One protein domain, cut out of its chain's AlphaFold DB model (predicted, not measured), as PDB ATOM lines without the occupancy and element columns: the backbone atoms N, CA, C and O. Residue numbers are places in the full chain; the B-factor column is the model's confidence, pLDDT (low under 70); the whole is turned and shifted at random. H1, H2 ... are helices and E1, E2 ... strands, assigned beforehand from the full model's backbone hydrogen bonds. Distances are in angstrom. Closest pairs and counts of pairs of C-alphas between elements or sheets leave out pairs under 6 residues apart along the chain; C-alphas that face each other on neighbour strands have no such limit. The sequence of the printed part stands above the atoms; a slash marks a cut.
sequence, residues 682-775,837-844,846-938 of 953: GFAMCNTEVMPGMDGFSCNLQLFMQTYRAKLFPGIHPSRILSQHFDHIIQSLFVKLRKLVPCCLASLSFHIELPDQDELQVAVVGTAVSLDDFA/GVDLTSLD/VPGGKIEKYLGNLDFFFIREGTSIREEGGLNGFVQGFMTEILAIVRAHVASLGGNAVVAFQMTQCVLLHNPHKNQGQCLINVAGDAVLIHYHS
ATOM      1  N   GLY A 682     128.039 100.565 121.140       80.56
ATOM      2  CA  GLY A 682     128.007 101.703 120.214       80.56
ATOM      3  C   GLY A 682     127.055 101.563 119.013       80.56
ATOM      4  O   GLY A 682     126.846 102.548 118.306       80.56
ATOM      5  N   PHE A 683     126.430 100.399 118.794       84.94
ATOM      6  CA  PHE A 683     125.367 100.245 117.795       84.94
ATOM      7  C   PHE A 683     123.956 100.488 118.363       84.94
ATOM      8  O   PHE A 683     123.647 100.268 119.543       84.94
ATOM      9  N   ALA A 684     123.066 100.898 117.464       85.62
ATOM     10  CA  ALA A 684     121.624 100.930 117.645       85.62
ATOM     11  C   ALA A 684     120.909 100.550 116.328       85.62
ATOM     12  O   ALA A 684     121.510 100.608 115.256       85.62
ATOM     13  N   MET A 685     119.651 100.104 116.399       88.62
ATOM     14  CA  MET A 685     118.869  99.659 115.234       88.62
ATOM     15  C   MET A 685     117.380  99.953 115.431       88.62
ATOM     16  O   MET A 685     116.822  99.595 116.473       88.62
ATOM     17  N   CYS A 686     116.732 100.522 114.414       89.06
ATOM     18  CA  CYS A 686     115.294 100.760 114.359       89.06
ATOM     19  C   CYS A 686     114.741 100.628 112.924       89.06
ATOM     20  O   CYS A 686     115.427 100.865 111.933       89.06
ATOM     21  N   ASN A 687     113.475 100.227 112.817       89.94
ATOM     22  CA  ASN A 687     112.712 100.207 111.559       89.94
ATOM     23  C   ASN A 687     112.106 101.591 111.258       89.94
ATOM     24  O   ASN A 687     111.846 101.915 110.107       89.94
ATOM     25  N   THR A 688     111.902 102.394 112.302       88.94
ATOM     26  CA  THR A 688     111.450 103.789 112.253       88.94
ATOM     27  C   THR A 688     112.533 104.734 111.721       88.94
ATOM     28  O   THR A 688     113.727 104.413 111.774       88.94
ATOM     29  N   GLU A 689     112.126 105.902 111.223       83.62
ATOM     30  CA  GLU A 689     113.030 106.938 110.687       83.62
ATOM     31  C   GLU A 689     113.811 107.682 111.781       83.62
ATOM     32  O   GLU A 689     114.954 108.100 111.590       83.62
ATOM     33  N   VAL A 690     113.193 107.830 112.952       82.12
ATOM     34  CA  VAL A 690     113.835 108.308 114.177       82.12
ATOM     35  C   VAL A 690     113.838 107.163 115.182       82.12
ATOM     36  O   VAL A 690     112.884 106.384 115.269       82.12
ATOM     37  N   MET A 691     114.914 107.038 115.956       81.81
ATOM     38  CA  MET A 691     114.961 106.071 117.046       81.81
ATOM     39  C   MET A 691     114.242 106.645 118.277       81.81
ATOM     40  O   MET A 691     114.725 107.622 118.848       81.81
ATOM     41  N   PRO A 692     113.108 106.074 118.732       74.50
ATOM     42  CA  PRO A 692     112.327 106.701 119.791       74.50
ATOM     43  C   PRO A 692     113.098 106.683 121.117       74.50
ATOM     44  O   PRO A 692     113.572 105.629 121.548       74.50
ATOM     45  N   GLY A 693     113.216 107.846 121.761       63.22
ATOM     46  CA  GLY A 693     113.990 108.015 122.994       63.22
ATOM     47  C   GLY A 693     115.500 108.217 122.795       63.22
ATOM     48  O   GLY A 693     116.247 108.039 123.755       63.22
ATOM     49  N   MET A 694     115.960 108.561 121.585       67.81
ATOM     50  CA  MET A 694     117.342 108.978 121.321       67.81
ATOM     51  C   MET A 694     117.395 110.246 120.458       67.81
ATOM     52  O   MET A 694     116.861 110.272 119.352       67.81
ATOM     53  N   ASP A 695     118.103 111.258 120.964       63.09
ATOM     54  CA  ASP A 695     118.415 112.521 120.290       63.09
ATOM     55  C   ASP A 695     119.922 112.585 119.951       63.09
ATOM     56  O   ASP A 695     120.718 111.859 120.549       63.09
ATOM     57  N   GLY A 696     120.330 113.474 119.035       59.31
ATOM     58  CA  GLY A 696     121.751 113.700 118.696       59.31
ATOM     59  C   GLY A 696     122.278 112.867 117.521       59.31
ATOM     60  O   GLY A 696     123.232 112.103 117.667       59.31
ATOM     61  N   PHE A 697     121.652 113.005 116.348       65.19
ATOM     62  CA  PHE A 697     122.151 112.442 115.088       65.19
ATOM     63  C   PHE A 697     123.125 113.414 114.406       65.19
ATOM     64  O   PHE A 697     122.724 114.518 114.025       65.19
ATOM     65  N   SER A 698     124.367 112.975 114.187       67.19
ATOM     66  CA  SER A 698     125.376 113.766 113.477       67.19
ATOM     67  C   SER A 698     125.096 113.801 111.969       67.19
ATOM     68  O   SER A 698     124.330 112.999 111.429       67.19
ATOM     69  N   CYS A 699     125.755 114.707 111.241       64.06
ATOM     70  CA  CYS A 699     125.566 114.847 109.796       64.06
ATOM     71  C   CYS A 699     126.054 113.652 108.954       64.06
ATOM     72  O   CYS A 699     125.767 113.604 107.753       64.06
ATOM     73  N   ASN A 700     126.847 112.732 109.512       72.88
ATOM     74  CA  ASN A 700     127.466 111.653 108.739       72.88
ATOM     75  C   ASN A 700     126.527 110.441 108.640       72.88
ATOM     76  O   ASN A 700     126.301 109.724 109.622       72.88
ATOM     77  N   LEU A 701     126.017 110.224 107.422       83.69
ATOM     78  CA  LEU A 701     125.075 109.171 107.050       83.69
ATOM     79  C   LEU A 701     125.618 108.300 105.908       83.69
ATOM     80  O   LEU A 701     126.412 108.758 105.088       83.69
ATOM     81  N   GLN A 702     125.147 107.057 105.827       86.00
ATOM     82  CA  GLN A 702     125.425 106.141 104.726       86.00
ATOM     83  C   GLN A 702     124.224 105.217 104.471       86.00
ATOM     84  O   GLN A 702     123.926 104.339 105.281       86.00
ATOM     85  N   LEU A 703     123.566 105.368 103.317       89.44
ATOM     86  CA  LEU A 703     122.678 104.338 102.763       89.44
ATOM     87  C   LEU A 703     123.469 103.041 102.524       89.44
ATOM     88  O   LEU A 703     124.571 103.069 101.969       89.44
ATOM     89  N   PHE A 704     122.884 101.903 102.892       89.94
ATOM     90  CA  PHE A 704     123.388 100.579 102.540       89.94
ATOM     91  C   PHE A 704     122.279  99.708 101.942       89.94
ATOM     92  O   PHE A 704     121.110  99.809 102.310       89.94
ATOM     93  N   MET A 705     122.676  98.834 101.016       88.06
ATOM     94  CA  MET A 705     121.806  97.879 100.332       88.06
ATOM     95  C   MET A 705     122.525  96.532 100.249       88.06
ATOM     96  O   MET A 705     123.650  96.453  99.747       88.06
ATOM     97  N   GLN A 706     121.902  95.468 100.747       86.94
ATOM     98  CA  GLN A 706     122.466  94.121 100.707       86.94
ATOM     99  C   GLN A 706     121.396  93.089 100.367       86.94
ATOM    100  O   GLN A 706     120.553  92.766 101.202       86.94
ATOM    101  N   THR A 707     121.499  92.523  99.167       87.06
ATOM    102  CA  THR A 707     120.847  91.263  98.799       87.06
ATOM    103  C   THR A 707     121.738  90.099  99.235       87.06
ATOM    104  O   THR A 707     122.964  90.165  99.129       87.06
ATOM    105  N   TYR A 708     121.126  89.046  99.762       86.81
ATOM    106  CA  TYR A 708     121.768  87.813 100.201       86.81
ATOM    107  C   TYR A 708     120.882  86.636  99.798       86.81
ATOM    108  O   TYR A 708     119.697  86.613 100.135       86.81
ATOM    109  N   ARG A 709     121.461  85.661  99.096       86.12
ATOM    110  CA  ARG A 709     120.772  84.440  98.666       86.12
ATOM    111  C   ARG A 709     121.459  83.209  99.255       86.12
ATOM    112  O   ARG A 709     122.689  83.135  99.265       86.12
ATOM    113  N   ALA A 710     120.675  82.273  99.783       85.19
ATOM    114  CA  ALA A 710     121.157  81.066 100.456       85.19
ATOM    115  C   ALA A 710     120.209  79.877 100.250       85.19
ATOM    116  O   ALA A 710     119.040  80.058  99.922       85.19
ATOM    117  N   LYS A 711     120.716  78.658 100.470       83.19
ATOM    118  CA  LYS A 711     119.929  77.420 100.395       83.19
ATOM    119  C   LYS A 711     119.377  77.030 101.767       83.19
ATOM    120  O   LYS A 711     120.115  77.029 102.752       83.19
ATOM    121  N   LEU A 712     118.103  76.660 101.809       79.38
ATOM    122  CA  LEU A 712     117.412  76.116 102.971       79.38
ATOM    123  C   LEU A 712     117.541  74.588 102.940       79.38
ATOM    124  O   LEU A 712     116.974  73.928 102.080       79.38
ATOM    125  N   PHE A 713     118.333  74.015 103.846       69.56
ATOM    126  CA  PHE A 713     118.633  72.581 103.808       69.56
ATOM    127  C   PHE A 713     117.470  71.727 104.356       69.56
ATOM    128  O   PHE A 713     117.105  71.898 105.525       69.56
ATOM    129  N   PRO A 714     116.924  70.765 103.584       56.31
ATOM    130  CA  PRO A 714     115.886  69.864 104.076       56.31
ATOM    131  C   PRO A 714     116.458  68.916 105.144       56.31
ATOM    132  O   PRO A 714     117.317  68.083 104.857       56.31
ATOM    133  N   GLY A 715     115.982  69.052 106.387       58.62
ATOM    134  CA  GLY A 715     116.384  68.201 107.520       58.62
ATOM    135  C   GLY A 715     116.489  68.907 108.881       58.62
ATOM    136  O   GLY A 715     116.565  68.231 109.900       58.62
ATOM    137  N   ILE A 716     116.466  70.244 108.920       64.75
ATOM    138  CA  ILE A 716     116.384  71.054 110.153       64.75
ATOM    139  C   ILE A 716     115.119  71.922 110.065       64.75
ATOM    140  O   ILE A 716     114.729  72.311 108.964       64.75
ATOM    141  N   HIS A 717     114.473  72.248 111.194       75.50
ATOM    142  CA  HIS A 717     113.276  73.101 111.200       75.50
ATOM    143  C   HIS A 717     113.525  74.413 110.419       75.50
ATOM    144  O   HIS A 717     114.427  75.184 110.775       75.50
ATOM    145  N   PRO A 718     112.731  74.733 109.379       77.31
ATOM    146  CA  PRO A 718     113.063  75.812 108.445       77.31
ATOM    147  C   PRO A 718     113.037  77.199 109.105       77.31
ATOM    148  O   PRO A 718     113.819  78.073 108.738       77.31
ATOM    149  N   SER A 719     112.221  77.395 110.150       81.56
ATOM    150  CA  SER A 719     112.218  78.624 110.967       81.56
ATOM    151  C   SER A 719     113.555  78.882 111.689       81.56
ATOM    152  O   SER A 719     113.937  80.041 111.888       81.56
ATOM    153  N   ARG A 720     114.301  77.825 112.050       81.81
ATOM    154  CA  ARG A 720     115.633  77.921 112.671       81.81
ATOM    155  C   ARG A 720     116.697  78.301 111.641       81.81
ATOM    156  O   ARG A 720     117.465  79.223 111.904       81.81
ATOM    157  N   ILE A 721     116.691  77.672 110.460       83.19
ATOM    158  CA  ILE A 721     117.595  78.029 109.347       83.19
ATOM    159  C   ILE A 721     117.355  79.486 108.909       83.19
ATOM    160  O   ILE A 721     118.295  80.278 108.840       83.19
ATOM    161  N   LEU A 722     116.087  79.872 108.700       84.94
ATOM    162  CA  LEU A 722     115.691  81.245 108.371       84.94
ATOM    163  C   LEU A 722     116.253  82.247 109.394       84.94
ATOM    164  O   LEU A 722     116.845  83.260 109.024       84.94
ATOM    165  N   SER A 723     116.122  81.944 110.688       85.62
ATOM    166  CA  SER A 723     116.637  82.806 111.755       85.62
ATOM    167  C   SER A 723     118.163  82.947 111.722       85.62
ATOM    168  O   SER A 723     118.665  84.064 111.838       85.62
ATOM    169  N   GLN A 724     118.895  81.856 111.480       86.88
ATOM    170  CA  GLN A 724     120.357  81.874 111.368       86.88
ATOM    171  C   GLN A 724     120.852  82.730 110.190       86.88
ATOM    172  O   GLN A 724     121.801  83.498 110.358       86.88
ATOM    173  N   HIS A 725     120.200  82.667 109.021       88.00
ATOM    174  CA  HIS A 725     120.576  83.507 107.875       88.00
ATOM    175  C   HIS A 725     120.361  85.000 108.148       88.00
ATOM    176  O   HIS A 725     121.256  85.801 107.880       88.00
ATOM    177  N   PHE A 726     119.222  85.390 108.728       88.25
ATOM    178  CA  PHE A 726     118.982  86.794 109.082       88.25
ATOM    179  C   PHE A 726     119.976  87.315 110.132       88.25
ATOM    180  O   PHE A 726     120.451  88.445 110.013       88.25
ATOM    181  N   ASP A 727     120.343  86.501 111.123       87.62
ATOM    182  CA  ASP A 727     121.331  86.901 112.129       87.62
ATOM    183  C   ASP A 727     122.740  87.026 111.531       87.62
ATOM    184  O   ASP A 727     123.472  87.951 111.883       87.62
ATOM    185  N   HIS A 728     123.097  86.174 110.563       88.62
ATOM    186  CA  HIS A 728     124.327  86.317 109.784       88.62
ATOM    187  C   HIS A 728     124.340  87.607 108.940       88.62
ATOM    188  O   HIS A 728     125.355  88.304 108.910       88.62
ATOM    189  N   ILE A 729     123.217  87.979 108.310       89.06
ATOM    190  CA  ILE A 729     123.089  89.257 107.584       89.06
ATOM    191  C   ILE A 729     123.301  90.439 108.542       89.06
ATOM    192  O   ILE A 729     124.107  91.323 108.250       89.06
ATOM    193  N   ILE A 730     122.650  90.440 109.710       89.06
ATOM    194  CA  ILE A 730     122.781  91.510 110.715       89.06
ATOM    195  C   ILE A 730     124.227  91.614 111.237       89.06
ATOM    196  O   ILE A 730     124.780  92.712 111.312       89.06
ATOM    197  N   GLN A 731     124.888  90.486 111.514       89.19
ATOM    198  CA  GLN A 731     126.308  90.463 111.891       89.19
ATOM    199  C   GLN A 731     127.220  90.986 110.767       89.19
ATOM    200  O   GLN A 731     128.155  91.744 111.035       89.19
ATOM    201  N   SER A 732     126.930  90.645 109.506       87.69
ATOM    202  CA  SER A 732     127.649  91.163 108.334       87.69
ATOM    203  C   SER A 732     127.542  92.691 108.235       87.69
ATOM    204  O   SER A 732     128.553  93.367 108.024       87.69
ATOM    205  N   LEU A 733     126.349  93.252 108.475       87.81
ATOM    206  CA  LEU A 733     126.130  94.701 108.517       87.81
ATOM    207  C   LEU A 733     126.951  95.372 109.629       87.81
ATOM    208  O   LEU A 733     127.633  96.357 109.347       87.81
ATOM    209  N   PHE A 734     126.986  94.821 110.850       88.81
ATOM    210  CA  PHE A 734     127.842  95.355 111.922       88.81
ATOM    211  C   PHE A 734     129.333  95.359 111.533       88.81
ATOM    212  O   PHE A 734     130.019  96.362 111.725       88.81
ATOM    213  N   VAL A 735     129.845  94.276 110.932       88.25
ATOM    214  CA  VAL A 735     131.259  94.181 110.514       88.25
ATOM    215  C   VAL A 735     131.603  95.169 109.390       88.25
ATOM    216  O   VAL A 735     132.706  95.727 109.390       88.25
ATOM    217  N   LYS A 736     130.673  95.421 108.459       86.19
ATOM    218  CA  LYS A 736     130.824  96.424 107.389       86.19
ATOM    219  C   LYS A 736     130.779  97.857 107.935       86.19
ATOM    220  O   LYS A 736     131.640  98.668 107.596       86.19
ATOM    221  N   LEU A 737     129.809  98.155 108.799       86.31
ATOM    222  CA  LEU A 737     129.481  99.512 109.254       86.31
ATOM    223  C   LEU A 737     130.240  99.952 110.519       86.31
ATOM    224  O   LEU A 737     130.137 101.108 110.916       86.31
ATOM    225  N   ARG A 738     131.090  99.091 111.102       85.75
ATOM    226  CA  ARG A 738     131.932  99.378 112.289       85.75
ATOM    227  C   ARG A 738     132.806 100.641 112.223       85.75
ATOM    228  O   ARG A 738     133.343 101.047 113.244       85.75
ATOM    229  N   LYS A 739     132.988 101.240 111.039       84.88
ATOM    230  CA  LYS A 739     133.692 102.522 110.854       84.88
ATOM    231  C   LYS A 739     132.858 103.752 111.248       84.88
ATOM    232  O   LYS A 739     133.433 104.824 111.364       84.88
ATOM    233  N   LEU A 740     131.541 103.603 111.408       83.00
ATOM    234  CA  LEU A 740     130.603 104.688 111.727       83.00
ATOM    235  C   LEU A 740     130.219 104.738 113.216       83.00
ATOM    236  O   LEU A 740     129.421 105.584 113.598       83.00
ATOM    237  N   VAL A 741     130.739 103.824 114.040       84.50
ATOM    238  CA  VAL A 741     130.394 103.699 115.465       84.50
ATOM    239  C   VAL A 741     130.883 104.937 116.241       84.50
ATOM    240  O   VAL A 741     132.059 105.274 116.093       84.50
ATOM    241  N   PRO A 742     130.046 105.569 117.093       86.38
ATOM    242  CA  PRO A 742     128.676 105.181 117.451       86.38
ATOM    243  C   PRO A 742     127.640 105.499 116.360       86.38
ATOM    244  O   PRO A 742     127.586 106.610 115.841       86.38
ATOM    245  N   CYS A 743     126.769 104.536 116.031       87.00
ATOM    246  CA  CYS A 743     125.759 104.709 114.979       87.00
ATOM    247  C   CYS A 743     124.451 103.948 115.214       87.00
ATOM    248  O   CYS A 743     124.430 102.841 115.759       87.00
ATOM    249  N   CYS A 744     123.364 104.512 114.692       88.38
ATOM    250  CA  CYS A 744     122.067 103.868 114.561       88.38
ATOM    251  C   CYS A 744     121.810 103.448 113.107       88.38
ATOM    252  O   CYS A 744     122.028 104.230 112.184       88.38
ATOM    253  N   LEU A 745     121.311 102.230 112.897       90.88
ATOM    254  CA  LEU A 745     120.768 101.795 111.610       90.88
ATOM    255  C   LEU A 745     119.255 102.056 111.626       90.88
ATOM    256  O   LEU A 745     118.533 101.380 112.358       90.88
ATOM    257  N   ALA A 746     118.800 103.058 110.876       90.38
ATOM    258  CA  ALA A 746     117.416 103.534 110.840       90.38
ATOM    259  C   ALA A 746     116.740 103.236 109.491       90.38
ATOM    260  O   ALA A 746     117.422 102.981 108.491       90.38
ATOM    261  N   SER A 747     115.400 103.276 109.457       89.88
ATOM    262  CA  SER A 747     114.594 102.951 108.264       89.88
ATOM    263  C   SER A 747     114.978 101.583 107.655       89.88
ATOM    264  O   SER A 747     115.222 101.435 106.457       89.88
ATOM    265  N   LEU A 748     115.112 100.569 108.523       90.75
ATOM    266  CA  LEU A 748     115.492  99.197 108.161       90.75
ATOM    267  C   LEU A 748     114.356  98.442 107.451       90.75
ATOM    268  O   LEU A 748     113.553  97.760 108.091       90.75
ATOM    269  N   SER A 749     114.331  98.501 106.120       89.94
ATOM    270  CA  SER A 749     113.417  97.719 105.288       89.94
ATOM    271  C   SER A 749     114.038  96.376 104.895       89.94
ATOM    272  O   SER A 749     115.017  96.315 104.152       89.94
ATOM    273  N   PHE A 750     113.426  95.286 105.355       91.19
ATOM    274  CA  PHE A 750     113.697  93.930 104.869       91.19
ATOM    275  C   PHE A 750     112.696  93.553 103.770       91.19
ATOM    276  O   PHE A 750     111.549  94.004 103.802       91.19
ATOM    277  N   HIS A 751     113.143  92.757 102.801       90.56
ATOM    278  CA  HIS A 751     112.357  92.136 101.733       90.56
ATOM    279  C   HIS A 751     112.771  90.660 101.637       90.56
ATOM    280  O   HIS A 751     113.959  90.355 101.741       90.56
ATOM    281  N   ILE A 752     111.802  89.753 101.493       91.44
ATOM    282  CA  ILE A 752     112.010  88.298 101.461       91.44
ATOM    283  C   ILE A 752     111.301  87.687 100.252       91.44
ATOM    284  O   ILE A 752     110.157  88.031  99.970       91.44
ATOM    285  N   GLU A 753     111.985  86.773  99.569       89.38
ATOM    286  CA  GLU A 753     111.528  86.052  98.380       89.38
ATOM    287  C   GLU A 753     112.027  84.593  98.449       89.38
ATOM    288  O   GLU A 753     113.060  84.309  99.065       89.38
ATOM    289  N   LEU A 754     111.299  83.661  97.825       89.31
ATOM    290  CA  LEU A 754     111.634  82.230  97.763       89.31
ATOM    291  C   LEU A 754     111.713  81.789  96.284       89.31
ATOM    292  O   LEU A 754     110.755  81.212  95.776       89.31
ATOM    293  N   PRO A 755     112.801  82.131  95.561       82.81
ATOM    294  CA  PRO A 755     112.857  82.036  94.096       82.81
ATOM    295  C   PRO A 755     112.933  80.608  93.525       82.81
ATOM    296  O   PRO A 755     112.665  80.432  92.343       82.81
ATOM    297  N   ASP A 756     113.295  79.612  94.336       82.12
ATOM    298  CA  ASP A 756     113.373  78.194  93.963       82.12
ATOM    299  C   ASP A 756     112.990  77.330  95.186       82.12
ATOM    300  O   ASP A 756     113.106  77.798  96.321       82.12
ATOM    301  N   GLN A 757     112.607  76.060  94.972       79.00
ATOM    302  CA  GLN A 757     112.163  75.081  95.997       79.00
ATOM    303  C   GLN A 757     112.844  75.191  97.373       79.00
ATOM    304  O   GLN A 757     112.157  75.232  98.393       79.00
ATOM    305  N   ASP A 758     114.180  75.239  97.376       80.81
ATOM    306  CA  ASP A 758     115.039  75.242  98.565       80.81
ATOM    307  C   ASP A 758     115.919  76.511  98.646       80.81
ATOM    308  O   ASP A 758     116.994  76.479  99.250       80.81
ATOM    309  N   GLU A 759     115.538  77.634  98.020       84.56
ATOM    310  CA  GLU A 759     116.319  78.884  98.067       84.56
ATOM    311  C   GLU A 759     115.578  80.056  98.718       84.56
ATOM    312  O   GLU A 759     114.401  80.310  98.487       84.56
ATOM    313  N   LEU A 760     116.327  80.803  99.529       88.88
ATOM    314  CA  LEU A 760     115.907  82.007 100.227       88.88
ATOM    315  C   LEU A 760     116.667  83.206  99.663       88.88
ATOM    316  O   LEU A 760     117.899  83.229  99.704       88.88
ATOM    317  N   GLN A 761     115.936  84.234  99.242       90.06
ATOM    318  CA  GLN A 761     116.468  85.556  98.937       90.06
ATOM    319  C   GLN A 761     115.998  86.560  99.998       90.06
ATOM    320  O   GLN A 761     114.814  86.661 100.311       90.06
ATOM    321  N   VAL A 762     116.943  87.311 100.568       90.94
ATOM    322  CA  VAL A 762     116.679  88.418 101.497       90.94
ATOM    323  C   VAL A 762     117.403  89.658 101.000       90.94
ATOM    324  O   VAL A 762     118.626  89.649 100.873       90.94
ATOM    325  N   ALA A 763     116.667  90.742 100.774       90.38
ATOM    326  CA  ALA A 763     117.238  92.062 100.544       90.38
ATOM    327  C   ALA A 763     116.994  92.975 101.752       90.38
ATOM    328  O   ALA A 763     115.925  92.959 102.363       90.38
ATOM    329  N   VAL A 764     118.005  93.767 102.107       91.62
ATOM    330  CA  VAL A 764     117.961  94.723 103.220       91.62
ATOM    331  C   VAL A 764     118.402  96.092 102.725       91.62
ATOM    332  O   VAL A 764     119.477  96.218 102.136       91.62
ATOM    333  N   VAL A 765     117.590  97.110 102.998       91.88
ATOM    334  CA  VAL A 765     117.868  98.521 102.709       91.88
ATOM    335  C   VAL A 765     117.708  99.323 103.998       91.88
ATOM    336  O   VAL A 765     116.789  99.070 104.775       91.88
ATOM    337  N   GLY A 766     118.597 100.282 104.240       92.19
ATOM    338  CA  GLY A 766     118.493 101.191 105.381       92.19
ATOM    339  C   GLY A 766     119.591 102.248 105.393       92.19
ATOM    340  O   GLY A 766     120.529 102.198 104.595       92.19
ATOM    341  N   THR A 767     119.489 103.203 106.317       92.12
ATOM    342  CA  THR A 767     120.498 104.256 106.493       92.12
ATOM    343  C   THR A 767     121.233 104.060 107.813       92.12
ATOM    344  O   THR A 767     120.619 104.019 108.876       92.12
ATOM    345  N   ALA A 768     122.560 103.968 107.760       90.88
ATOM    346  CA  ALA A 768     123.409 104.108 108.934       90.88
ATOM    347  C   ALA A 768     123.631 105.600 109.212       90.88
ATOM    348  O   ALA A 768     124.109 106.316 108.336       90.88
ATOM    349  N   VAL A 769     123.299 106.065 110.413       88.06
ATOM    350  CA  VAL A 769     123.508 107.449 110.861       88.06
ATOM    351  C   VAL A 769     124.380 107.422 112.109       88.06
ATOM    352  O   VAL A 769     124.080 106.693 113.056       88.06
ATOM    353  N   SER A 770     125.468 108.185 112.114       85.50
ATOM    354  CA  SER A 770     126.323 108.316 113.303       85.50
ATOM    355  C   SER A 770     125.700 109.237 114.359       85.50
ATOM    356  O   SER A 770     124.892 110.112 114.050       85.50
ATOM    357  N   LEU A 771     126.055 109.008 115.618       80.25
ATOM    358  CA  LEU A 771     125.523 109.706 116.788       80.25
ATOM    359  C   LEU A 771     126.588 110.646 117.365       80.25
ATOM    360  O   LEU A 771     127.775 110.335 117.302       80.25
ATOM    361  N   ASP A 772     126.173 111.771 117.942       70.88
ATOM    362  CA  ASP A 772     127.097 112.701 118.598       70.88
ATOM    363  C   ASP A 772     127.505 112.194 119.999       70.88
ATOM    364  O   ASP A 772     126.666 111.793 120.808       70.88
ATOM    365  N   ASP A 773     128.803 112.244 120.318       53.16
ATOM    366  CA  ASP A 773     129.421 111.579 121.487       53.16
ATOM    367  C   ASP A 773     129.045 112.150 122.878       53.16
ATOM    368  O   ASP A 773     129.550 111.688 123.906       53.16
ATOM    369  N   PHE A 774     128.117 113.110 122.966       44.41
ATOM    370  CA  PHE A 774     127.703 113.762 124.222       44.41
ATOM    371  C   PHE A 774     127.183 112.797 125.309       44.41
ATOM    372  O   PHE A 774     127.176 113.141 126.492       44.41
ATOM    373  N   ALA A 775     126.778 111.576 124.946       36.41
ATOM    374  CA  ALA A 775     126.373 110.541 125.899       36.41
ATOM    375  C   ALA A 775     127.552 109.792 126.566       36.41
ATOM    376  O   ALA A 775     127.360 109.174 127.618       36.41
ATOM    377  N   GLY A 837     129.766 115.115  96.121       74.00
ATOM    378  CA  GLY A 837     128.847 114.071  95.676       74.00
ATOM    379  C   GLY A 837     127.421 114.303  96.169       74.00
ATOM    380  O   GLY A 837     127.196 115.102  97.073       74.00
ATOM    381  N   VAL A 838     126.469 113.594  95.563       87.88
ATOM    382  CA  VAL A 838     125.069 113.555  96.008       87.88
ATOM    383  C   VAL A 838     124.935 112.538  97.138       87.88
ATOM    384  O   VAL A 838     125.286 111.372  96.938       87.88
ATOM    385  N   ASP A 839     124.423 112.945  98.298       90.81
ATOM    386  CA  ASP A 839     124.126 112.050  99.427       90.81
ATOM    387  C   ASP A 839     122.832 111.248  99.188       90.81
ATOM    388  O   ASP A 839     121.926 111.704  98.499       90.81
ATOM    389  N   LEU A 840     122.716 110.037  99.741       92.25
ATOM    390  CA  LEU A 840     121.529 109.183  99.570       92.25
ATOM    391  C   LEU A 840     121.059 108.666 100.935       92.25
ATOM    392  O   LEU A 840     121.887 108.178 101.710       92.25
ATOM    393  N   THR A 841     119.755 108.725 101.219       93.38
ATOM    394  CA  THR A 841     119.160 108.174 102.448       93.38
ATOM    395  C   THR A 841     117.726 107.665 102.255       93.38
ATOM    396  O   THR A 841     116.946 108.214 101.481       93.38
ATOM    397  N   SER A 842     117.379 106.614 103.004       92.56
ATOM    398  CA  SER A 842     116.030 106.044 103.141       92.56
ATOM    399  C   SER A 842     115.162 106.730 104.214       92.56
ATOM    400  O   SER A 842     114.139 106.182 104.626       92.56
ATOM    401  N   LEU A 843     115.591 107.893 104.712       92.69
ATOM    402  CA  LEU A 843     114.864 108.764 105.644       92.69
ATOM    403  C   LEU A 843     114.187 109.904 104.871       92.69
ATOM    404  O   LEU A 843     114.742 110.345 103.865       92.69
ATOM    405  N   ASP A 844     113.070 110.458 105.354       91.12
ATOM    406  CA  ASP A 844     112.431 111.646 104.750       91.12
ATOM    407  C   ASP A 844     113.282 112.938 104.894       91.12
ATOM    408  O   ASP A 844     112.957 113.987 104.332       91.12
ATOM    409  N   VAL A 846     117.602 114.644 105.998       87.56
ATOM    410  CA  VAL A 846     119.056 114.468 106.162       87.56
ATOM    411  C   VAL A 846     119.523 115.086 107.490       87.56
ATOM    412  O   VAL A 846     119.394 116.300 107.666       87.56
ATOM    413  N   PRO A 847     120.099 114.295 108.414       83.12
ATOM    414  CA  PRO A 847     120.740 114.794 109.632       83.12
ATOM    415  C   PRO A 847     121.755 115.920 109.368       83.12
ATOM    416  O   PRO A 847     122.561 115.846 108.439       83.12
ATOM    417  N   GLY A 848     121.708 116.986 110.173       77.69
ATOM    418  CA  GLY A 848     122.564 118.178 110.035       77.69
ATOM    419  C   GLY A 848     122.312 119.054 108.791       77.69
ATOM    420  O   GLY A 848     122.953 120.095 108.635       77.69
ATOM    421  N   GLY A 849     121.390 118.662 107.908       83.31
ATOM    422  CA  GLY A 849     120.986 119.419 106.726       83.31
ATOM    423  C   GLY A 849     119.595 120.036 106.873       83.31
ATOM    424  O   GLY A 849     118.735 119.522 107.586       83.31
ATOM    425  N   LYS A 850     119.347 121.132 106.152       88.31
ATOM    426  CA  LYS A 850     117.998 121.667 105.931       88.31
ATOM    427  C   LYS A 850     117.682 121.620 104.442       88.31
ATOM    428  O   LYS A 850     118.426 122.193 103.649       88.31
ATOM    429  N   ILE A 851     116.584 120.976 104.062       90.81
ATOM    430  CA  ILE A 851     116.113 120.956 102.679       90.81
ATOM    431  C   ILE A 851     115.644 122.370 102.313       90.81
ATOM    432  O   ILE A 851     114.794 122.964 102.982       90.81
ATOM    433  N   GLU A 852     116.235 122.930 101.262       88.44
ATOM    434  CA  GLU A 852     115.888 124.247 100.724       88.44
ATOM    435  C   GLU A 852     114.816 124.119  99.634       88.44
ATOM    436  O   GLU A 852     113.862 124.908  99.564       88.44
ATOM    437  N   LYS A 853     114.977 123.099  98.782       89.06
ATOM    438  CA  LYS A 853     114.162 122.864  97.594       89.06
ATOM    439  C   LYS A 853     114.077 121.370  97.276       89.06
ATOM    440  O   LYS A 853     115.097 120.692  97.216       89.06
ATOM    441  N   TYR A 854     112.865 120.898  97.002       92.00
ATOM    442  CA  TYR A 854     112.631 119.622  96.326       92.00
ATOM    443  C   TYR A 854     112.647 119.852  94.809       92.00
ATOM    444  O   TYR A 854     112.133 120.866  94.327       92.00
ATOM    445  N   LEU A 855     113.272 118.936  94.074       91.25
ATOM    446  CA  LEU A 855     113.515 119.028  92.629       91.25
ATOM    447  C   LEU A 855     112.642 118.063  91.816       91.25
ATOM    448  O   LEU A 855     112.472 118.275  90.623       91.25
ATOM    449  N   GLY A 856     112.067 117.047  92.459       90.19
ATOM    450  CA  GLY A 856     111.144 116.084  91.860       90.19
ATOM    451  C   GLY A 856     111.241 114.720  92.539       90.19
ATOM    452  O   GLY A 856     112.202 114.456  93.266       90.19
ATOM    453  N   ASN A 857     110.254 113.864  92.297       92.81
ATOM    454  CA  ASN A 857     110.360 112.434  92.562       92.81
ATOM    455  C   ASN A 857     111.178 111.779  91.432       92.81
ATOM    456  O   ASN A 857     111.136 112.256  90.303       92.81
ATOM    457  N   LEU A 858     111.931 110.721  91.721       93.62
ATOM    458  CA  LEU A 858     112.649 109.918  90.726       93.62
ATOM    459  C   LEU A 858     112.282 108.442  90.893       93.62
ATOM    460  O   LEU A 858     112.212 107.963  92.025       93.62
ATOM    461  N   ASP A 859     112.108 107.738  89.777       93.81
ATOM    462  CA  ASP A 859     111.777 106.310  89.667       93.81
ATOM    463  C   ASP A 859     112.623 105.720  88.526       93.81
ATOM    464  O   ASP A 859     112.753 106.351  87.472       93.81
ATOM    465  N   PHE A 860     113.266 104.564  88.723       94.06
ATOM    466  CA  PHE A 860     114.224 104.031  87.745       94.06
ATOM    467  C   PHE A 860     114.229 102.501  87.653       94.06
ATOM    468  O   PHE A 860     114.651 101.801  88.576       94.06
ATOM    469  N   PHE A 861     113.913 101.991  86.461       94.25
ATOM    470  CA  PHE A 861     113.914 100.562  86.136       94.25
ATOM    471  C   PHE A 861     115.234 100.130  85.504       94.25
ATOM    472  O   PHE A 861     115.521 100.437  84.341       94.25
ATOM    473  N   PHE A 862     116.028  99.354  86.236       95.12
ATOM    474  CA  PHE A 862     117.288  98.807  85.745       95.12
ATOM    475  C   PHE A 862     117.187  97.299  85.529       95.12
ATOM    476  O   PHE A 862     116.823  96.561  86.442       95.12
ATOM    477  N   ILE A 863     117.572  96.837  84.335       94.69
ATOM    478  CA  ILE A 863     117.769  95.414  84.036       94.69
ATOM    479  C   ILE A 863     119.241  95.178  83.708       94.69
ATOM    480  O   ILE A 863     119.805  95.872  82.857       94.69
ATOM    481  N   ARG A 864     119.859  94.197  84.364       93.50
ATOM    482  CA  ARG A 864     121.238  93.753  84.123       93.50
ATOM    483  C   ARG A 864     121.244  92.260  83.830       93.50
ATOM    484  O   ARG A 864     120.689  91.489  84.603       93.50
ATOM    485  N   GLU A 865     121.896  91.854  82.749       92.12
ATOM    486  CA  GLU A 865     122.080  90.451  82.370       92.12
ATOM    487  C   GLU A 865     123.576  90.143  82.228       92.12
ATOM    488  O   GLU A 865     124.306  90.866  81.546       92.12
ATOM    489  N   GLY A 866     124.035  89.081  82.891       88.56
ATOM    490  CA  GLY A 866     125.429  88.639  82.895       88.56
ATOM    491  C   GLY A 866     125.557  87.164  82.511       88.56
ATOM    492  O   GLY A 866     124.784  86.324  82.969       88.56
ATOM    493  N   THR A 867     126.552  86.835  81.684       85.81
ATOM    494  CA  THR A 867     126.892  85.454  81.270       85.81
ATOM    495  C   THR A 867     128.089  84.865  82.030       85.81
ATOM    496  O   THR A 867     128.467  83.715  81.805       85.81
ATOM    497  N   SER A 868     128.701  85.666  82.907       84.62
ATOM    498  CA  SER A 868     130.009  85.421  83.525       84.62
ATOM    499  C   SER A 868     129.971  85.476  85.058       84.62
ATOM    500  O   SER A 868     130.983  85.753  85.690       84.62
ATOM    501  N   ILE A 869     128.836  85.156  85.692       86.56
ATOM    502  CA  ILE A 869     128.605  85.423  87.129       86.56
ATOM    503  C   ILE A 869     129.698  84.858  88.057       86.56
ATOM    504  O   ILE A 869     130.055  85.490  89.048       86.56
ATOM    505  N   ARG A 870     130.280  83.688  87.753       85.06
ATOM    506  CA  ARG A 870     131.422  83.129  88.516       85.06
ATOM    507  C   ARG A 870     132.679  84.013  88.507       85.06
ATOM    508  O   ARG A 870     133.421  83.991  89.482       85.06
ATOM    509  N   GLU A 871     132.916  84.761  87.436       84.88
ATOM    510  CA  GLU A 871     134.073  85.651  87.261       84.88
ATOM    511  C   GLU A 871     133.863  86.978  88.012       84.88
ATOM    512  O   GLU A 871     134.800  87.529  88.581       84.88
ATOM    513  N   GLU A 872     132.609  87.427  88.127       80.19
ATOM    514  CA  GLU A 872     132.177  88.634  88.855       80.19
ATOM    515  C   GLU A 872     132.127  88.441  90.392       80.19
ATOM    516  O   GLU A 872     131.512  89.227  91.113       80.19
ATOM    517  N   GLY A 873     132.754  87.384  90.925       81.38
ATOM    518  CA  GLY A 873     132.711  87.035  92.352       81.38
ATOM    519  C   GLY A 873     131.456  86.263  92.782       81.38
ATOM    520  O   GLY A 873     131.136  86.206  93.971       81.38
ATOM    521  N   GLY A 874     130.737  85.658  91.833       86.19
ATOM    522  CA  GLY A 874     129.484  84.947  92.074       86.19
ATOM    523  C   GLY A 874     128.273  85.879  92.154       86.19
ATOM    524  O   GLY A 874     128.377  87.097  92.030       86.19
ATOM    525  N   LEU A 875     127.096  85.297  92.398       84.12
ATOM    526  CA  LEU A 875     125.807  86.000  92.324       84.12
ATOM    527  C   LEU A 875     125.723  87.231  93.250       84.12
ATOM    528  O   LEU A 875     125.201  88.271  92.856       84.12
ATOM    529  N   ASN A 876     126.305  87.147  94.451       82.75
ATOM    530  CA  ASN A 876     126.387  88.284  95.376       82.75
ATOM    531  C   ASN A 876     127.314  89.400  94.852       82.75
ATOM    532  O   ASN A 876     127.050  90.570  95.113       82.75
ATOM    533  N   GLY A 877     128.383  89.055  94.127       86.69
ATOM    534  CA  GLY A 877     129.293  90.016  93.501       86.69
ATOM    535  C   GLY A 877     128.623  90.754  92.341       86.69
ATOM    536  O   GLY A 877     128.579  91.982  92.360       86.69
ATOM    537  N   PHE A 878     127.985  90.011  91.431       90.06
ATOM    538  CA  PHE A 878     127.144  90.542  90.348       90.06
ATOM    539  C   PHE A 878     126.100  91.550  90.865       90.06
ATOM    540  O   PHE A 878     126.083  92.703  90.432       90.06
ATOM    541  N   VAL A 879     125.284  91.169  91.860       88.69
ATOM    542  CA  VAL A 879     124.243  92.063  92.406       88.69
ATOM    543  C   VAL A 879     124.840  93.272  93.137       88.69
ATOM    544  O   VAL A 879     124.318  94.373  93.001       88.69
ATOM    545  N   GLN A 880     125.935  93.133  93.891       86.94
ATOM    546  CA  GLN A 880     126.558  94.283  94.571       86.94
ATOM    547  C   GLN A 880     127.271  95.238  93.593       86.94
ATOM    548  O   GLN A 880     127.253  96.452  93.813       86.94
ATOM    549  N   GLY A 881     127.840  94.725  92.497       90.12
ATOM    550  CA  GLY A 881     128.352  95.533  91.388       90.12
ATOM    551  C   GLY A 881     127.232  96.326  90.718       90.12
ATOM    552  O   GLY A 881     127.294  97.553  90.666       90.12
ATOM    553  N   PHE A 882     126.151  95.648  90.334       93.19
ATOM    554  CA  PHE A 882     124.974  96.268  89.725       93.19
ATOM    555  C   PHE A 882     124.314  97.323  90.637       93.19
ATOM    556  O   PHE A 882     124.046  98.437  90.194       93.19
ATOM    557  N   MET A 883     124.156  97.051  91.938       90.94
ATOM    558  CA  MET A 883     123.707  98.056  92.919       90.94
ATOM    559  C   MET A 883     124.628  99.287  92.953       90.94
ATOM    560  O   MET A 883     124.157 100.412  93.104       90.94
ATOM    561  N   THR A 884     125.941  99.101  92.794       91.25
ATOM    562  CA  THR A 884     126.908 100.210  92.762       91.25
ATOM    563  C   THR A 884     126.769 101.043  91.482       91.25
ATOM    564  O   THR A 884     126.819 102.271  91.557       91.25
ATOM    565  N   GLU A 885     126.520 100.407  90.331       94.00
ATOM    566  CA  GLU A 885     126.189 101.090  89.069       94.00
ATOM    567  C   GLU A 885     124.901 101.922  89.207       94.00
ATOM    568  O   GLU A 885     124.910 103.120  88.921       94.00
ATOM    569  N   ILE A 886     123.820 101.329  89.732       95.00
ATOM    570  CA  ILE A 886     122.540 102.012  89.988       95.00
ATOM    571  C   ILE A 886     122.743 103.251  90.868       95.00
ATOM    572  O   ILE A 886     122.311 104.351  90.519       95.00
ATOM    573  N   LEU A 887     123.446 103.106  91.996       92.88
ATOM    574  CA  LEU A 887     123.691 104.210  92.927       92.88
ATOM    575  C   LEU A 887     124.588 105.308  92.327       92.88
ATOM    576  O   LEU A 887     124.506 106.452  92.777       92.88
ATOM    577  N   ALA A 888     125.416 105.007  91.323       93.25
ATOM    578  CA  ALA A 888     126.149 106.019  90.559       93.25
ATOM    579  C   ALA A 888     125.230 106.758  89.567       93.25
ATOM    580  O   ALA A 888     125.254 107.990  89.508       93.25
ATOM    581  N   ILE A 889     124.368 106.028  88.848       95.44
ATOM    582  CA  ILE A 889     123.405 106.591  87.888       95.44
ATOM    583  C   ILE A 889     122.409 107.525  88.591       95.44
ATOM    584  O   ILE A 889     122.190 108.643  88.119       95.44
ATOM    585  N   VAL A 890     121.860 107.127  89.745       95.56
ATOM    586  CA  VAL A 890     120.942 107.963  90.547       95.56
ATOM    587  C   VAL A 890     121.620 109.269  90.982       95.56
ATOM    588  O   VAL A 890     121.055 110.348  90.803       95.56
ATOM    589  N   ARG A 891     122.862 109.208  91.490       94.88
ATOM    590  CA  ARG A 891     123.615 110.412  91.895       94.88
ATOM    591  C   ARG A 891     123.877 111.356  90.719       94.88
ATOM    592  O   ARG A 891     123.781 112.566  90.897       94.88
ATOM    593  N   ALA A 892     124.160 110.836  89.525       94.75
ATOM    594  CA  ALA A 892     124.362 111.659  88.331       94.75
ATOM    595  C   ALA A 892     123.074 112.370  87.869       94.75
ATOM    596  O   ALA A 892     123.106 113.560  87.547       94.75
ATOM    597  N   HIS A 893     121.923 111.688  87.909       95.12
ATOM    598  CA  HIS A 893     120.631 112.308  87.592       95.12
ATOM    599  C   HIS A 893     120.301 113.446  88.561       95.12
ATOM    600  O   HIS A 893     120.020 114.563  88.131       95.12
ATOM    601  N   VAL A 894     120.454 113.218  89.866       95.06
ATOM    602  CA  VAL A 894     120.212 114.245  90.895       95.06
ATOM    603  C   VAL A 894     121.168 115.431  90.740       95.06
ATOM    604  O   VAL A 894     120.729 116.578  90.806       95.06
ATOM    605  N   ALA A 895     122.450 115.182  90.452       93.88
ATOM    606  CA  ALA A 895     123.424 116.239  90.190       93.88
ATOM    607  C   ALA A 895     123.074 117.069  88.938       93.88
ATOM    608  O   ALA A 895     123.226 118.289  88.954       93.88
ATOM    609  N   SER A 896     122.562 116.442  87.873       93.00
ATOM    610  CA  SER A 896     122.152 117.157  86.648       93.00
ATOM    611  C   SER A 896     120.826 117.925  86.782       93.00
ATOM    612  O   SER A 896     120.591 118.864  86.019       93.00
ATOM    613  N   LEU A 897     120.002 117.607  87.789       92.69
ATOM    614  CA  LEU A 897     118.891 118.448  88.264       92.69
ATOM    615  C   LEU A 897     119.349 119.602  89.185       92.69
ATOM    616  O   LEU A 897     118.532 120.434  89.582       92.69
ATOM    617  N   GLY A 898     120.637 119.666  89.543       91.00
ATOM    618  CA  GLY A 898     121.186 120.642  90.492       91.00
ATOM    619  C   GLY A 898     120.952 120.298  91.969       91.00
ATOM    620  O   GLY A 898     121.035 121.184  92.820       91.00
ATOM    621  N   GLY A 899     120.634 119.039  92.281       91.81
ATOM    622  CA  GLY A 899     120.479 118.534  93.646       91.81
ATOM    623  C   GLY A 899     121.785 118.035  94.260       91.81
ATOM    624  O   GLY A 899     122.757 117.746  93.561       91.81
ATOM    625  N   ASN A 900     121.790 117.899  95.587       92.69
ATOM    626  CA  ASN A 900     122.913 117.345  96.351       92.69
ATOM    627  C   ASN A 900     122.513 116.213  97.315       92.69
ATOM    628  O   ASN A 900     123.399 115.646  97.948       92.69
ATOM    629  N   ALA A 901     121.232 115.828  97.393       93.44
ATOM    630  CA  ALA A 901     120.840 114.584  98.055       93.44
ATOM    631  C   ALA A 901     119.563 113.939  97.477       93.44
ATOM    632  O   ALA A 901     118.802 114.573  96.742       93.44
ATOM    633  N   VAL A 902     119.324 112.679  97.853       95.00
ATOM    634  CA  VAL A 902     118.037 111.970  97.732       95.00
ATOM    635  C   VAL A 902     117.553 111.570  99.119       95.00
ATOM    636  O   VAL A 902     118.311 110.962  99.880       95.00
ATOM    637  N   VAL A 903     116.292 111.882  99.414       95.00
ATOM    638  CA  VAL A 903     115.562 111.445 100.616       95.00
ATOM    639  C   VAL A 903     114.462 110.447 100.240       95.00
ATOM    640  O   VAL A 903     114.150 110.273  99.062       95.00
ATOM    641  N   ALA A 904     113.904 109.755 101.233       94.12
ATOM    642  CA  ALA A 904     112.892 108.708 101.063       94.12
ATOM    643  C   ALA A 904     113.292 107.591 100.069       94.12
ATOM    644  O   ALA A 904     112.433 106.973  99.440       94.12
ATOM    645  N   PHE A 905     114.598 107.318  99.923       95.25
ATOM    646  CA  PHE A 905     115.102 106.300  99.001       95.25
ATOM    647  C   PHE A 905     114.575 104.905  99.363       95.25
ATOM    648  O   PHE A 905     114.810 104.400 100.467       95.25
ATOM    649  N   GLN A 906     113.930 104.251  98.400       91.50
ATOM    650  CA  GLN A 906     113.377 102.910  98.523       91.50
ATOM    651  C   GLN A 906     113.722 102.054  97.302       91.50
ATOM    652  O   GLN A 906     113.807 102.535  96.176       91.50
ATOM    653  N   MET A 907     113.882 100.754  97.539       90.69
ATOM    654  CA  MET A 907     113.963  99.736  96.496       90.69
ATOM    655  C   MET A 907     112.649  98.960  96.519       90.69
ATOM    656  O   MET A 907     112.358  98.265  97.494       90.69
ATOM    657  N   THR A 908     111.828  99.134  95.488       80.44
ATOM    658  CA  THR A 908     110.468  98.577  95.432       80.44
ATOM    659  C   THR A 908     110.465  97.126  94.949       80.44
ATOM    660  O   THR A 908     109.663  96.330  95.434       80.44
ATOM    661  N   GLN A 909     111.402  96.760  94.066       79.69
ATOM    662  CA  GLN A 909     111.500  95.445  93.424       79.69
ATOM    663  C   GLN A 909     112.968  95.022  93.226       79.69
ATOM    664  O   GLN A 909     113.819  95.876  92.974       79.69
ATOM    665  N   CYS A 910     113.271  93.720  93.342       83.06
ATOM    666  CA  CYS A 910     114.621  93.149  93.182       83.06
ATOM    667  C   CYS A 910     114.573  91.690  92.667       83.06
ATOM    668  O   CYS A 910     115.103  90.771  93.294       83.06
ATOM    669  N   VAL A 911     113.933  91.458  91.518       83.19
ATOM    670  CA  VAL A 911     113.821  90.109  90.933       83.19
ATOM    671  C   VAL A 911     115.199  89.640  90.452       83.19
ATOM    672  O   VAL A 911     115.906  90.375  89.759       83.19
ATOM    673  N   LEU A 912     115.590  88.415  90.819       82.75
ATOM    674  CA  LEU A 912     116.899  87.838  90.496       82.75
ATOM    675  C   LEU A 912     116.760  86.414  89.947       82.75
ATOM    676  O   LEU A 912     116.673  85.442  90.700       82.75
ATOM    677  N   LEU A 913     116.792  86.296  88.622       82.50
ATOM    678  CA  LEU A 913     116.799  85.019  87.918       82.50
ATOM    679  C   LEU A 913     118.247  84.555  87.727       82.50
ATOM    680  O   LEU A 913     119.101  85.314  87.268       82.50
ATOM    681  N   HIS A 914     118.542  83.300  88.066       80.75
ATOM    682  CA  HIS A 914     119.880  82.723  87.930       80.75
ATOM    683  C   HIS A 914     119.809  81.336  87.292       80.75
ATOM    684  O   HIS A 914     118.997  80.503  87.677       80.75
ATOM    685  N   ASN A 915     120.695  81.064  86.332       79.06
ATOM    686  CA  ASN A 915     120.860  79.749  85.726       79.06
ATOM    687  C   ASN A 915     122.281  79.214  86.004       79.06
ATOM    688  O   ASN A 915     123.216  79.519  85.249       79.06
ATOM    689  N   PRO A 916     122.469  78.392  87.060       75.81
ATOM    690  CA  PRO A 916     123.783  77.880  87.461       75.81
ATOM    691  C   PRO A 916     124.511  77.083  86.370       75.81
ATOM    692  O   PRO A 916     125.745  77.092  86.321       75.81
ATOM    693  N   HIS A 917     123.756  76.408  85.494       78.25
ATOM    694  CA  HIS A 917     124.281  75.573  84.410       78.25
ATOM    695  C   HIS A 917     124.841  76.403  83.250       78.25
ATOM    696  O   HIS A 917     125.895  76.066  82.719       78.25
ATOM    697  N   LYS A 918     124.167  77.500  82.884       79.31
ATOM    698  CA  LYS A 918     124.614  78.423  81.828       79.31
ATOM    699  C   LYS A 918     125.576  79.513  82.324       79.31
ATOM    700  O   LYS A 918     126.027  80.312  81.513       79.31
ATOM    701  N   ASN A 919     125.868  79.569  83.630       83.75
ATOM    702  CA  ASN A 919     126.593  80.671  84.292       83.75
ATOM    703  C   ASN A 919     125.912  82.052  84.134       83.75
ATOM    704  O   ASN A 919     126.540  83.095  84.318       83.75
ATOM    705  N   GLN A 920     124.621  82.043  83.796       85.81
ATOM    706  CA  GLN A 920     123.836  83.226  83.456       85.81
ATOM    707  C   GLN A 920     123.019  83.734  84.641       85.81
ATOM    708  O   GLN A 920     122.645  82.970  85.536       85.81
ATOM    709  N   GLY A 921     122.671  85.013  84.615       86.44
ATOM    710  CA  GLY A 921     121.638  85.577  85.472       86.44
ATOM    711  C   GLY A 921     121.203  86.959  85.011       86.44
ATOM    712  O   GLY A 921     121.942  87.666  84.328       86.44
ATOM    713  N   GLN A 922     119.981  87.309  85.385       90.38
ATOM    714  CA  GLN A 922     119.273  88.521  85.006       90.38
ATOM    715  C   GLN A 922     118.694  89.112  86.294       90.38
ATOM    716  O   GLN A 922     118.075  88.399  87.088       90.38
ATOM    717  N   CYS A 923     118.927  90.397  86.534       91.75
ATOM    718  CA  CYS A 923     118.403  91.102  87.694       91.75
ATOM    719  C   CYS A 923     117.620  92.333  87.243       91.75
ATOM    720  O   CYS A 923     118.147  93.155  86.492       91.75
ATOM    721  N   LEU A 924     116.377  92.442  87.710       92.81
ATOM    722  CA  LEU A 924     115.523  93.618  87.581       92.81
ATOM    723  C   LEU A 924     115.440  94.296  88.947       92.81
ATOM    724  O   LEU A 924     115.022  93.678  89.927       92.81
ATOM    725  N   ILE A 925     115.796  95.576  88.996       93.50
ATOM    726  CA  ILE A 925     115.700  96.406  90.195       93.50
ATOM    727  C   ILE A 925     114.936  97.681  89.838       93.50
ATOM    728  O   ILE A 925     115.281  98.343  88.857       93.50
ATOM    729  N   ASN A 926     113.943  98.046  90.656       94.06
ATOM    730  CA  ASN A 926     113.417  99.413  90.690       94.06
ATOM    731  C   ASN A 926     113.893 100.127  91.970       94.06
ATOM    732  O   ASN A 926     113.792  99.582  93.077       94.06
ATOM    733  N   VAL A 927     114.419 101.342  91.802       94.94
ATOM    734  CA  VAL A 927     114.773 102.278  92.876       94.94
ATOM    735  C   VAL A 927     114.064 103.616  92.683       94.94
ATOM    736  O   VAL A 927     114.071 104.180  91.591       94.94
ATOM    737  N   ALA A 928     113.521 104.152  93.774       95.12
ATOM    738  CA  ALA A 928     112.777 105.406  93.783       95.12
ATOM    739  C   ALA A 928     113.160 106.297  94.978       95.12
ATOM    740  O   ALA A 928     113.625 105.797  96.005       95.12
ATOM    741  N   GLY A 929     112.964 107.613  94.867       95.31
ATOM    742  CA  GLY A 929     113.222 108.572  95.952       95.31
ATOM    743  C   GLY A 929     113.018 110.038  95.551       95.31
ATOM    744  O   GLY A 929     112.874 110.359  94.375       95.31
ATOM    745  N   ASP A 930     113.004 110.939  96.533       95.44
ATOM    746  CA  ASP A 930     112.767 112.373  96.330       95.44
ATOM    747  C   ASP A 930     114.106 113.127  96.187       95.44
ATOM    748  O   ASP A 930     114.926 113.155  97.111       95.44
ATOM    749  N   ALA A 931     114.340 113.764  95.037       95.06
ATOM    750  CA  ALA A 931     115.554 114.534  94.760       95.06
ATOM    751  C   ALA A 931     115.491 115.934  95.393       95.06
ATOM    752  O   ALA A 931     114.516 116.673  95.212       95.06
ATOM    753  N   VAL A 932     116.546 116.333  96.111       94.00
ATOM    754  CA  VAL A 932     116.563 117.563  96.920       94.00
ATOM    755  C   VAL A 932     117.873 118.352  96.827       94.00
ATOM    756  O   VAL A 932     118.957 117.816  96.577       94.00
ATOM    757  N   LEU A 933     117.755 119.656  97.081       92.56
ATOM    758  CA  LEU A 933     118.854 120.562  97.396       92.56
ATOM    759  C   LEU A 933     118.818 120.902  98.893       92.56
ATOM    760  O   LEU A 933     117.803 121.377  99.417       92.56
ATOM    761  N   ILE A 934     119.936 120.656  99.569       90.31
ATOM    762  CA  ILE A 934     120.111 120.739 101.018       90.31
ATOM    763  C   ILE A 934     121.192 121.759 101.365       90.31
ATOM    764  O   ILE A 934     122.324 121.680 100.884       90.31
ATOM    765  N   HIS A 935     120.849 122.668 102.273       87.31
ATOM    766  CA  HIS A 935     121.775 123.599 102.896       87.31
ATOM    767  C   HIS A 935     122.281 123.025 104.230       87.31
ATOM    768  O   HIS A 935     121.585 123.050 105.254       87.31
ATOM    769  N   TYR A 936     123.503 122.493 104.221       82.44
ATOM    770  CA  TYR A 936     124.206 122.087 105.439       82.44
ATOM    771  C   TYR A 936     124.599 123.321 106.246       82.44
ATOM    772  O   TYR A 936     125.197 124.250 105.709       82.44
ATOM    773  N   HIS A 937     124.255 123.340 107.533       66.19
ATOM    774  CA  HIS A 937     124.615 124.457 108.401       66.19
ATOM    775  C   HIS A 937     126.092 124.328 108.785       66.19
ATOM    776  O   HIS A 937     126.454 123.484 109.606       66.19
ATOM    777  N   SER A 938     126.949 125.156 108.185       48.22
ATOM    778  CA  SER A 938     128.345 125.280 108.603       48.22
ATOM    779  C   SER A 938     128.407 125.734 110.063       48.22
ATOM    780  O   SER A 938     127.819 126.747 110.450       48.22
TER     781      SER A 938
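Overview. This is residues 682 to 775, 837 to 844 and 846 to 938 of the 953 residues of the protein "C2 domain-containing protein" of Rhipicephalus pulchellus (UniProt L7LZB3). Two twisted sheets lie partly face to face, their strands at 20 degrees to each other, and each sheet curls round one long helix. H1 lies on the side of the first sheet away from the second; H2 lies in the curl of the second sheet and also packs on E2, an edge strand of the first. The printed part has 195 residues, with seven named strands and two named helices in the order E1 E2 H1 E3 E4 E5 H2 E6 E7. The first sheet, in order E1 E3 E4 E2, is mixed, and the second, E5 E7 E6, is all antiparallel. The class is mixed, helices and strands, and the whole is compact, with a radius of gyration of the C-alphas of 18.1 A and spans of 55 by 39 by 24 A.

Arrangement. E1, residues 683 to 685, is parallel to E3, residues 743 to 756, with N 684 and O 743 2.9 A apart, within hydrogen-bond range. E3 and E4, residues 759 to 771, form a hairpin, with N 751 and O 763 at 2.8 A. E4 is antiparallel to E2, residues 697 to 711, with N 706 and O 764 at 2.9 A. H1, residues 718 to 737, is on one face of this sheet, two layers; its closest C-alphas to E2 are Ile 729 and Tyr 708, 7.6 A apart. E2, H1 and E3 form a split strand-helix-strand unit, two strands running the same way with E4 between them, with a right-handed crossover. E5, residues 849 to 866, H2, residues 875 to 896, and E6, residues 901 to 915, form another right-handed one, with E7, residues 920 to 936, between the strands. E7 is antiparallel to E5, with N 860 and O 927 at 3.0 A, and forms a hairpin with E6, with N 922 and O 913 at 2.9 A. H2 is on one face of this second sheet, again two layers; the closest C-alphas of H2 and E7 are Val 894 and Ala 931, 6.1 A apart. The closest C-alphas of H2 and E2 are Asn 876 and Tyr 708, 6.7 A apart. The sheets form a sandwich, two sheets face to face; the closest C-alphas of E4 and E6 are Val 765 and Met 907, 7.4 A apart. H1 and H2 are apart. In both helices every O i to N i+4 pair is within hydrogen-bond range.

Along the chain. E1 begins at C-alpha 683, (125.367, 100.245, 117.795). E2 is 38.0 A long and bends by 85 degrees at residue 700; H1 is 28.8 A long. E3 is 36.0 A and E4 37.2 A long. E5, 39.2 A long, bends by 105 degrees at residue 852; H2 is 31.9 A long. E6 is 37.0 A long, and E7, 44.6 A long, ends at C-alpha 936, (124.206, 122.087, 105.439).

Size, cuts and confidence. The C-alphas of Gly 715 and Ser 938, the two farthest apart, are 58.3 A apart. Residues 776 to 836 are not printed, with 30.5 A between C-alphas 775 and 837; residue 845 is not printed either, with 7.3 A between C-alphas 844 and 846. The link from E1 to E2 is long. Mean pLDDT of the printed part is 85.6; residues 693 to 699, 713 to 716, 773 to 775 and 937 to 938 are under 70.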